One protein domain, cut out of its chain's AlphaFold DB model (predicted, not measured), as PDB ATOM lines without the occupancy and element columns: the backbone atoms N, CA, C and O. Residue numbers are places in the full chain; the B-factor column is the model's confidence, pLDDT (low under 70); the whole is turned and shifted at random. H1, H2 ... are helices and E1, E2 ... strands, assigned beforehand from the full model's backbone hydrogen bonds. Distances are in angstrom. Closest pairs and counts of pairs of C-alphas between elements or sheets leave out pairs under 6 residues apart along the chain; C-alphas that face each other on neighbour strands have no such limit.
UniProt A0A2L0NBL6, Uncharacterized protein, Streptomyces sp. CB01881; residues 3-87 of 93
ATOM      1  N   ARG A   3      91.721 115.167 113.048       72.50
ATOM      2  CA  ARG A   3      93.132 115.031 113.422       72.50
ATOM      3  C   ARG A   3      93.271 114.791 114.919       72.50
ATOM      4  O   ARG A   3      94.126 114.022 115.343       72.50
ATOM      5  N   ILE A   4      92.459 115.493 115.703       82.06
ATOM      6  CA  ILE A   4      92.519 115.495 117.161       82.06
ATOM      7  C   ILE A   4      91.086 115.519 117.687       82.06
ATOM      8  O   ILE A   4      90.272 116.318 117.219       82.06
ATOM      9  N   ARG A   5      90.802 114.669 118.673       85.50
ATOM     10  CA  ARG A   5      89.579 114.706 119.470       85.50
ATOM     11  C   ARG A   5      89.958 115.027 120.914       85.50
ATOM     12  O   ARG A   5      90.870 114.416 121.468       85.50
ATOM     13  N   ILE A   6      89.301 116.022 121.493       85.62
ATOM     14  CA  ILE A   6      89.493 116.456 122.876       85.62
ATOM     15  C   ILE A   6      88.147 116.301 123.562       85.62
ATOM     16  O   ILE A   6      87.155 116.864 123.108       85.62
ATOM     17  N   THR A   7      88.123 115.523 124.632       86.12
ATOM     18  CA  THR A   7      86.943 115.343 125.466       86.12
ATOM     19  C   THR A   7      87.177 116.101 126.764       86.12
ATOM     20  O   THR A   7      88.182 115.861 127.429       86.12
ATOM     21  N   GLY A   8      86.300 117.043 127.087       85.31
ATOM     22  CA  GLY A   8      86.215 117.683 128.395       85.31
ATOM     23  C   GLY A   8      85.083 117.067 129.210       85.31
ATOM     24  O   GLY A   8      84.117 116.586 128.622       85.31
ATOM     25  N   GLU A   9      85.192 117.077 130.529       85.94
ATOM     26  CA  GLU A   9      84.098 116.723 131.440       85.94
ATOM     27  C   GLU A   9      83.780 117.935 132.312       85.94
ATOM     28  O   GLU A   9      84.709 118.560 132.832       85.94
ATOM     29  N   ASP A  10      82.499 118.296 132.395       84.62
ATOM     30  CA  ASP A  10      82.022 119.375 133.261       84.62
ATOM     31  C   ASP A  10      81.871 118.898 134.727       84.62
ATOM     32  O   ASP A  10      81.943 117.693 134.998       84.62
ATOM     33  N   PRO A  11      81.675 119.808 135.698       79.94
ATOM     34  CA  PRO A  11      81.536 119.449 137.114       79.94
ATOM     35  C   PRO A  11      80.308 118.578 137.420       79.94
ATOM     36  O   PRO A  11      80.270 117.898 138.448       79.94
ATOM     37  N   ASP A  12      79.311 118.590 136.532       83.56
ATOM     38  CA  ASP A  12      78.093 117.783 136.614       83.56
ATOM     39  C   ASP A  12      78.294 116.364 136.030       83.56
ATOM     40  O   ASP A  12      77.418 115.500 136.143       83.56
ATOM     41  N   GLY A  13      79.465 116.090 135.443       81.50
ATOM     42  CA  GLY A  13      79.839 114.811 134.845       81.50
ATOM     43  C   GLY A  13      79.388 114.636 133.391       81.50
ATOM     44  O   GLY A  13      79.431 113.517 132.864       81.50
ATOM     45  N   HIS A  14      78.940 115.692 132.711       82.94
ATOM     46  CA  HIS A  14      78.649 115.633 131.284       82.94
ATOM     47  C   HIS A  14      79.924 115.728 130.450       82.94
ATOM     48  O   HIS A  14      80.773 116.607 130.600       82.94
ATOM     49  N   GLN A  15      80.025 114.815 129.485       86.00
ATOM     50  CA  GLN A  15      81.129 114.804 128.539       86.00
ATOM     51  C   GLN A  15      80.856 115.732 127.361       86.00
ATOM     52  O   GLN A  15      79.856 115.612 126.648       86.00
ATOM     53  N   HIS A  16      81.823 116.599 127.099       86.69
ATOM     54  CA  HIS A  16      81.843 117.513 125.979       86.69
ATOM     55  C   HIS A  16      82.948 117.150 125.004       86.69
ATOM     56  O   HIS A  16      84.108 117.003 125.373       86.69
ATOM     57  N   VAL A  17      82.603 117.031 123.726       88.69
ATOM     58  CA  VAL A  17      83.554 116.598 122.701       88.69
ATOM     59  C   VAL A  17      83.847 117.754 121.760       88.69
ATOM     60  O   VAL A  17      82.949 118.301 121.122       88.69
ATOM     61  N   VAL A  18      85.129 118.086 121.626       90.25
ATOM     62  CA  VAL A  18      85.636 119.026 120.631       90.25
ATOM     63  C   VAL A  18      86.561 118.303 119.664       90.25
ATOM     64  O   VAL A  18      87.502 117.605 120.038       90.25
ATOM     65  N   ARG A  19      86.299 118.488 118.377       89.44
ATOM     66  CA  ARG A  19      87.046 117.908 117.269       89.44
ATOM     67  C   ARG A  19      87.826 118.985 116.537       89.44
ATOM     68  O   ARG A  19      87.314 120.069 116.253       89.44
ATOM     69  N   VAL A  20      89.071 118.674 116.193       88.44
ATOM     70  CA  VAL A  20      89.899 119.498 115.315       88.44
ATOM     71  C   VAL A  20      90.027 118.795 113.971       88.44
ATOM     72  O   VAL A  20      90.724 117.786 113.822       88.44
ATOM     73  N   VAL A  21      89.359 119.360 112.971       87.75
ATOM     74  CA  VAL A  21      89.354 118.868 111.597       87.75
ATOM     75  C   VAL A  21      90.434 119.599 110.811       87.75
ATOM     76  O   VAL A  21      90.364 120.818 110.651       87.75
ATOM     77  N   SER A  22      91.407 118.877 110.256       81.25
ATOM     78  CA  SER A  22      92.364 119.473 109.322       81.25
ATOM     79  C   SER A  22      91.811 119.461 107.891       81.25
ATOM     80  O   SER A  22      91.237 118.472 107.410       81.25
ATOM     81  N   ARG A  23      91.970 120.590 107.194       75.44
ATOM     82  CA  ARG A  23      91.725 120.755 105.753       75.44
ATOM     83  C   ARG A  23      93.053 120.992 105.024       75.44
ATOM     84  O   ARG A  23      94.106 121.153 105.638       75.44
ATOM     85  N   ARG A  24      93.009 120.980 103.686       71.38
ATOM     86  CA  ARG A  24      94.168 121.336 102.848       71.38
ATOM     87  C   ARG A  24      94.658 122.751 103.205       71.38
ATOM     88  O   ARG A  24      93.844 123.598 103.558       71.38
ATOM     89  N   HIS A  25      95.962 122.995 103.063       74.00
ATOM     90  CA  HIS A  25      96.639 124.277 103.341       74.00
ATOM     91  C   HIS A  25      96.753 124.677 104.824       74.00
ATOM     92  O   HIS A  25      96.627 125.854 105.144       74.00
ATOM     93  N   ASN A  26      97.005 123.724 105.730       72.81
ATOM     94  CA  ASN A  26      97.220 123.987 107.167       72.81
ATOM     95  C   ASN A  26      96.068 124.736 107.864       72.81
ATOM     96  O   ASN A  26      96.254 125.305 108.933       72.81
ATOM     97  N   GLN A  27      94.868 124.737 107.278       81.19
ATOM     98  CA  GLN A  27      93.689 125.271 107.943       81.19
ATOM     99  C   GLN A  27      93.063 124.189 108.810       81.19
ATOM    100  O   GLN A  27      92.692 123.114 108.329       81.19
ATOM    101  N   GLU A  28      92.921 124.498 110.091       88.69
ATOM    102  CA  GLU A  28      92.275 123.642 111.069       88.69
ATOM    103  C   GLU A  28      90.928 124.259 111.460       88.69
ATOM    104  O   GLU A  28      90.776 125.478 111.587       88.69
ATOM    105  N   ARG A  29      89.912 123.416 111.622       89.88
ATOM    106  CA  ARG A  29      88.593 123.813 112.105       89.88
ATOM    107  C   ARG A  29      88.354 123.163 113.452       89.88
ATOM    108  O   ARG A  29      88.387 121.943 113.549       89.88
ATOM    109  N   VAL A  30      88.085 123.978 114.458       90.75
ATOM    110  CA  VAL A  30      87.614 123.538 115.771       90.75
ATOM    111  C   VAL A  30      86.099 123.402 115.696       90.75
ATOM    112  O   VAL A  30      85.442 124.319 115.202       90.75
ATOM    113  N   VAL A  31      85.555 122.273 116.137       91.25
ATOM    114  CA  VAL A  31      84.117 121.976 116.151       91.25
ATOM    115  C   VAL A  31      83.759 121.363 117.501       91.25
ATOM    116  O   VAL A  31      84.330 120.342 117.860       91.25
ATOM    117  N   CYS A  32      82.834 121.965 118.241       90.44
ATOM    118  CA  CYS A  32      82.270 121.409 119.466       90.44
ATOM    119  C   CYS A  32      80.969 120.678 119.139       90.44
ATOM    120  O   CYS A  32      80.040 121.277 118.593       90.44
ATOM    121  N   ASP A  33      80.894 119.399 119.490       88.69
ATOM    122  CA  ASP A  33      79.704 118.574 119.273       88.69
ATOM    123  C   ASP A  33      78.611 118.855 120.310       88.69
ATOM    124  O   ASP A  33      77.438 118.619 120.039       88.69
ATOM    125  N   SER A  34      78.983 119.406 121.467       85.50
ATOM    126  CA  SER A  34      78.059 119.689 122.567       85.50
ATOM    127  C   SER A  34      77.165 120.897 122.300       85.50
ATOM    128  O   SER A  34      75.969 120.857 122.562       85.50
ATOM    129  N   CYS A  35      77.745 121.990 121.794       86.44
ATOM    130  CA  CYS A  35      77.052 123.271 121.613       86.44
ATOM    131  C   CYS A  35      77.001 123.740 120.150       86.44
ATOM    132  O   CYS A  35      76.482 124.815 119.856       86.44
ATOM    133  N   GLY A  36      77.562 122.965 119.216       86.94
ATOM    134  CA  GLY A  36      77.610 123.313 117.795       86.94
ATOM    135  C   GLY A  36      78.594 124.437 117.450       86.94
ATOM    136  O   GLY A  36      78.626 124.895 116.302       86.94
ATOM    137  N   TYR A  37      79.415 124.888 118.405       87.81
ATOM    138  CA  TYR A  37      80.444 125.893 118.157       87.81
ATOM    139  C   TYR A  37      81.398 125.422 117.059       87.81
ATOM    140  O   TYR A  37      81.891 124.296 117.080       87.81
ATOM    141  N   SER A  38      81.695 126.284 116.085       91.19
ATOM    142  CA  SER A  38      82.725 125.971 115.100       91.19
ATOM    143  C   SER A  38      83.508 127.198 114.666       91.19
ATOM    144  O   SER A  38      82.936 128.246 114.366       91.19
ATOM    145  N   ARG A  39      84.837 127.069 114.606       89.25
ATOM    146  CA  ARG A  39      85.722 128.173 114.229       89.25
ATOM    147  C   ARG A  39      86.943 127.693 113.466       89.25
ATOM    148  O   ARG A  39      87.534 126.665 113.783       89.25
ATOM    149  N   TRP A  40      87.340 128.475 112.473       87.62
ATOM    150  CA  TRP A  40      88.575 128.253 111.732       87.62
ATOM    151  C   TRP A  40      89.773 128.851 112.475       87.62
ATOM    152  O   TRP A  40      89.686 129.933 113.061       87.62
ATOM    153  N   SER A  41      90.899 128.145 112.442       84.56
ATOM    154  CA  SER A  41      92.183 128.621 112.944       84.56
ATOM    155  C   SER A  41      93.306 128.145 112.029       84.56
ATOM    156  O   SER A  41      93.384 126.969 111.691       84.56
ATOM    157  N   ALA A  42      94.186 129.063 111.630       79.25
ATOM    158  CA  ALA A  42      95.390 128.718 110.872       79.25
ATOM    159  C   ALA A  42      96.510 128.177 111.780       79.25
ATOM    160  O   ALA A  42      97.348 127.400 111.341       79.25
ATOM    161  N   ILE A  43      96.535 128.606 113.048       80.06
ATOM    162  CA  ILE A  43      97.512 128.203 114.066       80.06
ATOM    163  C   ILE A  43      96.768 128.047 115.399       80.06
ATOM    164  O   ILE A  43      95.788 128.758 115.651       80.06
ATOM    165  N   GLY A  44      97.200 127.106 116.240       83.88
ATOM    166  CA  GLY A  44      96.701 126.970 117.612       83.88
ATOM    167  C   GLY A  44      95.247 126.503 117.716       83.88
ATOM    168  O   GLY A  44      94.536 126.923 118.624       83.88
ATOM    169  N   ALA A  45      94.766 125.661 116.794       85.56
ATOM    170  CA  ALA A  45      93.397 125.141 116.872       85.56
ATOM    171  C   ALA A  45      93.166 124.292 118.130       85.56
ATOM    172  O   ALA A  45      92.092 124.355 118.719       85.56
ATOM    173  N   ARG A  46      94.192 123.557 118.573       84.19
ATOM    174  CA  ARG A  46      94.174 122.811 119.835       84.19
ATOM    175  C   ARG A  46      93.943 123.726 121.038       84.19
ATOM    176  O   ARG A  46      93.007 123.506 121.789       84.19
ATOM    177  N   ASP A  47      94.764 124.758 121.183       88.44
ATOM    178  CA  ASP A  47      94.675 125.697 122.304       88.44
ATOM    179  C   ASP A  47      93.303 126.396 122.347       88.44
ATOM    180  O   ASP A  47      92.690 126.531 123.400       88.44
ATOM    181  N   LYS A  48      92.735 126.725 121.178       88.94
ATOM    182  CA  LYS A  48      91.356 127.231 121.089       88.94
ATOM    183  C   LYS A  48      90.294 126.209 121.490       88.94
ATOM    184  O   LYS A  48      89.251 126.614 121.994       88.94
ATOM    185  N   ALA A  49      90.508 124.929 121.203       88.06
ATOM    186  CA  ALA A  49      89.590 123.863 121.581       88.06
ATOM    187  C   ALA A  49      89.580 123.652 123.101       88.06
ATOM    188  O   ALA A  49      88.507 123.632 123.695       88.06
ATOM    189  N   GLU A  50      90.762 123.567 123.717       87.88
ATOM    190  CA  GLU A  50      90.925 123.448 125.175       87.88
ATOM    191  C   GLU A  50      90.338 124.671 125.886       87.88
ATOM    192  O   GLU A  50      89.514 124.532 126.784       87.88
ATOM    193  N   ARG A  51      90.660 125.876 125.407       89.50
ATOM    194  CA  ARG A  51      90.113 127.117 125.960       89.50
ATOM    195  C   ARG A  51      88.595 127.199 125.852       89.50
ATOM    196  O   ARG A  51      87.953 127.643 126.788       89.50
ATOM    197  N   HIS A  52      88.011 126.763 124.737       88.94
ATOM    198  CA  HIS A  52      86.556 126.733 124.596       88.94
ATOM    199  C   HIS A  52      85.903 125.756 125.580       88.94
ATOM    200  O   HIS A  52      84.869 126.085 126.149       88.94
ATOM    201  N   LEU A  53      86.502 124.583 125.808       86.62
ATOM    202  CA  LEU A  53      86.011 123.641 126.817       86.62
ATOM    203  C   LEU A  53      86.098 124.235 128.229       86.62
ATOM    204  O   LEU A  53      85.126 124.159 128.969       86.62
ATOM    205  N   ALA A  54      87.210 124.887 128.570       87.25
ATOM    206  CA  ALA A  54      87.368 125.544 129.864       87.25
ATOM    207  C   ALA A  54      86.385 126.719 130.043       87.25
ATOM    208  O   ALA A  54      85.671 126.794 131.031       87.25
ATOM    209  N   GLU A  55      86.312 127.635 129.073       89.06
ATOM    210  CA  GLU A  55      85.542 128.880 129.204       89.06
ATOM    211  C   GLU A  55      84.035 128.693 128.992       89.06
ATOM    212  O   GLU A  55      83.241 129.435 129.560       89.06
ATOM    213  N   SER A  56      83.621 127.777 128.109       88.56
ATOM    214  CA  SER A  56      82.207 127.621 127.722       88.56
ATOM    215  C   SER A  56      81.511 126.440 128.388       88.56
ATOM    216  O   SER A  56      80.284 126.428 128.427       88.56
ATOM    217  N   HIS A  57      82.269 125.451 128.860       84.88
ATOM    218  CA  HIS A  57      81.736 124.216 129.431       84.88
ATOM    219  C   HIS A  57      82.245 123.938 130.851       84.88
ATOM    220  O   HIS A  57      81.956 122.874 131.379       84.88
ATOM    221  N   ASP A  58      83.008 124.865 131.444       84.06
ATOM    222  CA  ASP A  58      83.632 124.718 132.769       84.06
ATOM    223  C   ASP A  58      84.377 123.384 132.937       84.06
ATOM    224  O   ASP A  58      84.450 122.798 134.013       84.06
ATOM    225  N   ALA A  59      84.897 122.854 131.824       81.00
ATOM    226  CA  ALA A  59      85.518 121.548 131.827       81.00
ATOM    227  C   ALA A  59      86.886 121.646 132.507       81.00
ATOM    228  O   ALA A  59      87.799 122.286 131.982       81.00
ATOM    229  N   GLU A  60      87.036 120.990 133.654       74.75
ATOM    230  CA  GLU A  60      88.289 120.987 134.421       74.75
ATOM    231  C   GLU A  60      89.234 119.857 133.987       74.75
ATOM    232  O   GLU A  60      90.456 119.958 134.138       74.75
ATOM    233  N   TYR A  61      88.686 118.780 133.411       73.81
ATOM    234  CA  TYR A  61      89.454 117.616 132.979       73.81
ATOM    235  C   TYR A  61      89.392 117.423 131.466       73.81
ATOM    236  O   TYR A  61      88.320 117.232 130.896       73.81
ATOM    237  N   PHE A  62      90.559 117.398 130.812       75.69
ATOM    238  CA  PHE A  62      90.676 117.175 129.369       75.69
ATOM    239  C   PHE A  62      91.343 115.833 129.072       75.69
ATOM    240  O   PHE A  62      92.520 115.618 129.369       75.69
ATOM    241  N   ARG A  63      90.623 114.937 128.396       77.38
ATOM    242  CA  ARG A  63      91.184 113.719 127.809       77.38
ATOM    243  C   ARG A  63      91.409 113.932 126.316       77.38
ATOM    244  O   ARG A  63      90.470 114.135 125.549       77.38
ATOM    245  N   GLN A  64      92.669 113.853 125.892       72.00
ATOM    246  CA  GLN A  64      93.020 113.904 124.476       72.00
ATOM    247  C   GLN A  64      93.034 112.495 123.881       72.00
ATOM    248  O   GLN A  64      93.864 111.660 124.238       72.00
ATOM    249  N   GLU A  65      92.152 112.256 122.919       67.69
ATOM    250  CA  GLU A  65      92.127 111.030 122.133       67.69
ATOM    251  C   GLU A  65      92.784 111.305 120.778       67.69
ATOM    252  O   GLU A  65      92.263 112.024 119.920       67.69
ATOM    253  N   HIS A  66      93.970 110.733 120.583       63.06
ATOM    254  CA  HIS A  66      94.543 110.626 119.248       63.06
ATOM    255  C   HIS A  66      93.861 109.451 118.558       63.06
ATOM    256  O   HIS A  66      93.898 108.335 119.075       63.06
ATOM    257  N   ALA A  67      93.242 109.687 117.398       57.88
ATOM    258  CA  ALA A  67      92.736 108.592 116.582       57.88
ATOM    259  C   ALA A  67      93.903 107.616 116.327       57.88
ATOM    260  O   ALA A  67      94.927 108.052 115.784       57.88
ATOM    261  N   PRO A  68      93.808 106.337 116.747       52.62
ATOM    262  CA  PRO A  68      94.877 105.389 116.499       52.62
ATOM    263  C   PRO A  68      95.060 105.305 114.989       52.62
ATOM    264  O   PRO A  68      94.105 105.085 114.239       52.62
ATOM    265  N   GLY A  69      96.284 105.551 114.523       52.25
ATOM    266  CA  GLY A  69      96.587 105.390 113.109       52.25
ATOM    267  C   GLY A  69      96.224 103.968 112.678       52.25
ATOM    268  O   GLY A  69      96.364 103.029 113.458       52.25
ATOM    269  N   TRP A  70      95.775 103.803 111.434       61.38
ATOM    270  CA  TRP A  70      95.409 102.505 110.844       61.38
ATOM    271  C   TRP A  70      96.447 101.388 111.101       61.38
ATOM    272  O   TRP A  70      96.080 100.227 111.255       61.38
ATOM    273  N   TRP A  71      97.726 101.754 111.246       64.75
ATOM    274  CA  TRP A  71      98.836 100.867 111.594       64.75
ATOM    275  C   TRP A  71      98.712 100.194 112.978       64.75
ATOM    276  O   TRP A  71      99.138  99.051 113.148       64.75
ATOM    277  N   VAL A  72      98.102 100.860 113.965       65.44
ATOM    278  CA  VAL A  72      97.878 100.306 115.315       65.44
ATOM    279  C   VAL A  72      96.829  99.198 115.259       65.44
ATOM    280  O   VAL A  72      97.014  98.140 115.856       65.44
ATOM    281  N   ALA A  73      95.760  99.401 114.481       62.38
ATOM    282  CA  ALA A  73      94.730  98.388 114.274       62.38
ATOM    283  C   ALA A  73      95.308  97.128 113.605       62.38
ATOM    284  O   ALA A  73      95.022  96.011 114.038       62.38
ATOM    285  N   THR A  74      96.190  97.294 112.611       68.06
ATOM    286  CA  THR A  74      96.886  96.158 111.989       68.06
ATOM    287  C   THR A  74      97.869  95.468 112.935       68.06
ATOM    288  O   THR A  74      97.967  94.243 112.911       68.06
ATOM    289  N   ALA A  75      98.569  96.213 113.798       69.06
ATOM    290  CA  ALA A  75      99.524  95.638 114.746       69.06
ATOM    291  C   ALA A  75      98.836  94.754 115.801       69.06
ATOM    292  O   ALA A  75      99.298  93.645 116.065       69.06
ATOM    293  N   ILE A  76      97.699  95.197 116.351       69.88
ATOM    294  CA  ILE A  76      96.909  94.408 117.312       69.88
ATOM    295  C   ILE A  76      96.384  93.124 116.654       69.88
ATOM    296  O   ILE A  76      96.492  92.046 117.238       69.88
ATOM    297  N   GLY A  77      95.878  93.221 115.420       67.88
ATOM    298  CA  GLY A  77      95.421  92.055 114.663       67.88
ATOM    299  C   GLY A  77      96.530  91.024 114.430       67.88
ATOM    300  O   GLY A  77      96.301  89.828 114.596       67.88
ATOM    301  N   LEU A  78      97.749  91.474 114.114       75.75
ATOM    302  CA  LEU A  78      98.887  90.588 113.863       75.75
ATOM    303  C   LEU A  78      99.385  89.904 115.146       75.75
ATOM    304  O   LEU A  78      99.683  88.712 115.117       75.75
ATOM    305  N   ILE A  79      99.399  90.611 116.281       73.94
ATOM    306  CA  ILE A  79      99.725  90.017 117.591       73.94
ATOM    307  C   ILE A  79      98.694  88.948 117.972       73.94
ATOM    308  O   ILE A  79      99.077  87.847 118.365       73.94
ATOM    309  N   GLY A  80      97.396  89.233 117.807       70.56
ATOM    310  CA  GLY A  80      96.332  88.257 118.057       70.56
ATOM    311  C   GLY A  80      96.431  87.024 117.152       70.56
ATOM    312  O   GLY A  80      96.265  85.901 117.620       70.56
ATOM    313  N   PHE A  81      96.776  87.216 115.876       73.44
ATOM    314  CA  PHE A  81      96.954  86.128 114.913       73.44
ATOM    315  C   PHE A  81      98.176  85.250 115.224       73.44
ATOM    316  O   PHE A  81      98.083  84.026 115.172       73.44
ATOM    317  N   VAL A  82      99.308  85.850 115.607       78.00
ATOM    318  CA  VAL A  82     100.497  85.101 116.048       78.00
ATOM    319  C   VAL A  82     100.199  84.341 117.341       78.00
ATOM    320  O   VAL A  82     100.507  83.158 117.435       78.00
ATOM    321  N   ALA A  83      99.535  84.969 118.315       72.94
ATOM    322  CA  ALA A  83      99.123  84.287 119.540       72.94
ATOM    323  C   ALA A  83      98.181  83.105 119.257       72.94
ATOM    324  O   ALA A  83      98.301  82.075 119.910       72.94
ATOM    325  N   PHE A  84      97.292  83.223 118.266       70.50
ATOM    326  CA  PHE A  84      96.409  82.139 117.831       70.50
ATOM    327  C   PHE A  84      97.175  80.991 117.154       70.50
ATOM    328  O   PHE A  84      96.962  79.834 117.504       70.50
ATOM    329  N   LEU A  85      98.111  81.294 116.246       70.88
ATOM    330  CA  LEU A  85      98.928  80.285 115.556       70.88
ATOM    331  C   LEU A  85      99.856  79.501 116.492       70.88
ATOM    332  O   LEU A  85     100.139  78.334 116.235       70.88
ATOM    333  N   PHE A  86     100.330  80.134 117.564       67.00
ATOM    334  CA  PHE A  86     101.212  79.514 118.552       67.00
ATOM    335  C   PHE A  86     100.475  79.076 119.828       67.00
ATOM    336  O   PHE A  86     101.124  78.643 120.780       67.00
ATOM    337  N   SER A  87      99.138  79.160 119.867       58.31
ATOM    338  CA  SER A  87      98.370  78.668 121.010       58.31
ATOM    339  C   SER A  87      98.246  77.141 120.936       58.31
ATOM    340  O   SER A  87      97.646  76.622 119.993       58.31
TER     341      SER A  87
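What this domain is: This is residues 3 to 87 of the 93 residues of an uncharacterized protein of Streptomyces sp. CB01881 (UniProt A0A2L0NBL6). A small, twisted sheet of five strands curls round one helix, H1, and a second helix, H2, sticks out from this compact body as a free arm, with residues 68 to 87 standing free. H1 packs on one face of the sheet, and the arm makes much of the length. The printed part has 85 residues, with five named strands and two named helices in the order E1, E2, E3, E4, H1, E5, H2. The sheet runs E4, E3, E2, E1, E5, antiparallel throughout, and the class is mixed, helices and strands. The whole is loose, with a radius of gyration of the C-alphas of 17.1 A, and flat, spanning 53 by 38 by 17 A.

Where its parts are: E1 holds residues 3 to 9 and begins at C-alpha 3, (93.132, 115.031, 113.422); it is 20.2 A long from first to last C-alpha. E2, residues 15 to 22, is the longest strand, at 22.7 A. E3 is residues 28 to 32, 13.3 A, and E4 is residues 38 to 41, 10.1 A. H1, residues 45 to 57, measures 17.2 A and begins at C-alpha 45, (93.397, 125.141, 116.872). E5 is residues 61 to 65, 13.0 A. H2, residues 70 to 85, measures 23.0 A and ends at C-alpha 85, (98.928, 80.285, 115.556).

How they stand to each other: E1 to E4 form a meander, each strand the antiparallel neighbour of the one before, in three hairpins: E1 and E2, E2 and E3, E3 and E4. Between E1 and E2, N 6 and O 18 are 2.8 A apart, within hydrogen-bond range. Between E2 and E3, N 21 and O 29 are 2.8 A apart, and between E3 and E4, N 30 and O 39 are 2.8 A apart, both within range. E5 is the antiparallel neighbour of E1, with N 7 and O 63 at 2.9 A; E4 and E5 are the edge strands. H1 is on the sheet, which curls round it, in two layers, a helix on one face of a sheet. The closest C-alphas of H1 and E2 are those of Ala 49 and Val 18, 6.3 A apart; of H1 and E1, those of Leu 53 and Gly 8, 6.2 A. E4 and H1 are near each other. H2 is not on the sheet and is apart from H1. In H1 and H2 every O i to N i+4 pair is within hydrogen-bond range.

The domain as a whole: The C-alphas farthest apart are those of Glu 55 and Phe 86, 52.9 A. Without the free stretch, the body of 65 residues spans 39 by 22 by 17 A. The printed part has no cut, and its six links between named elements are tight. The mean pLDDT of the printed part is 79.5; residues 65 to 77 and 86 to 87 are under 70.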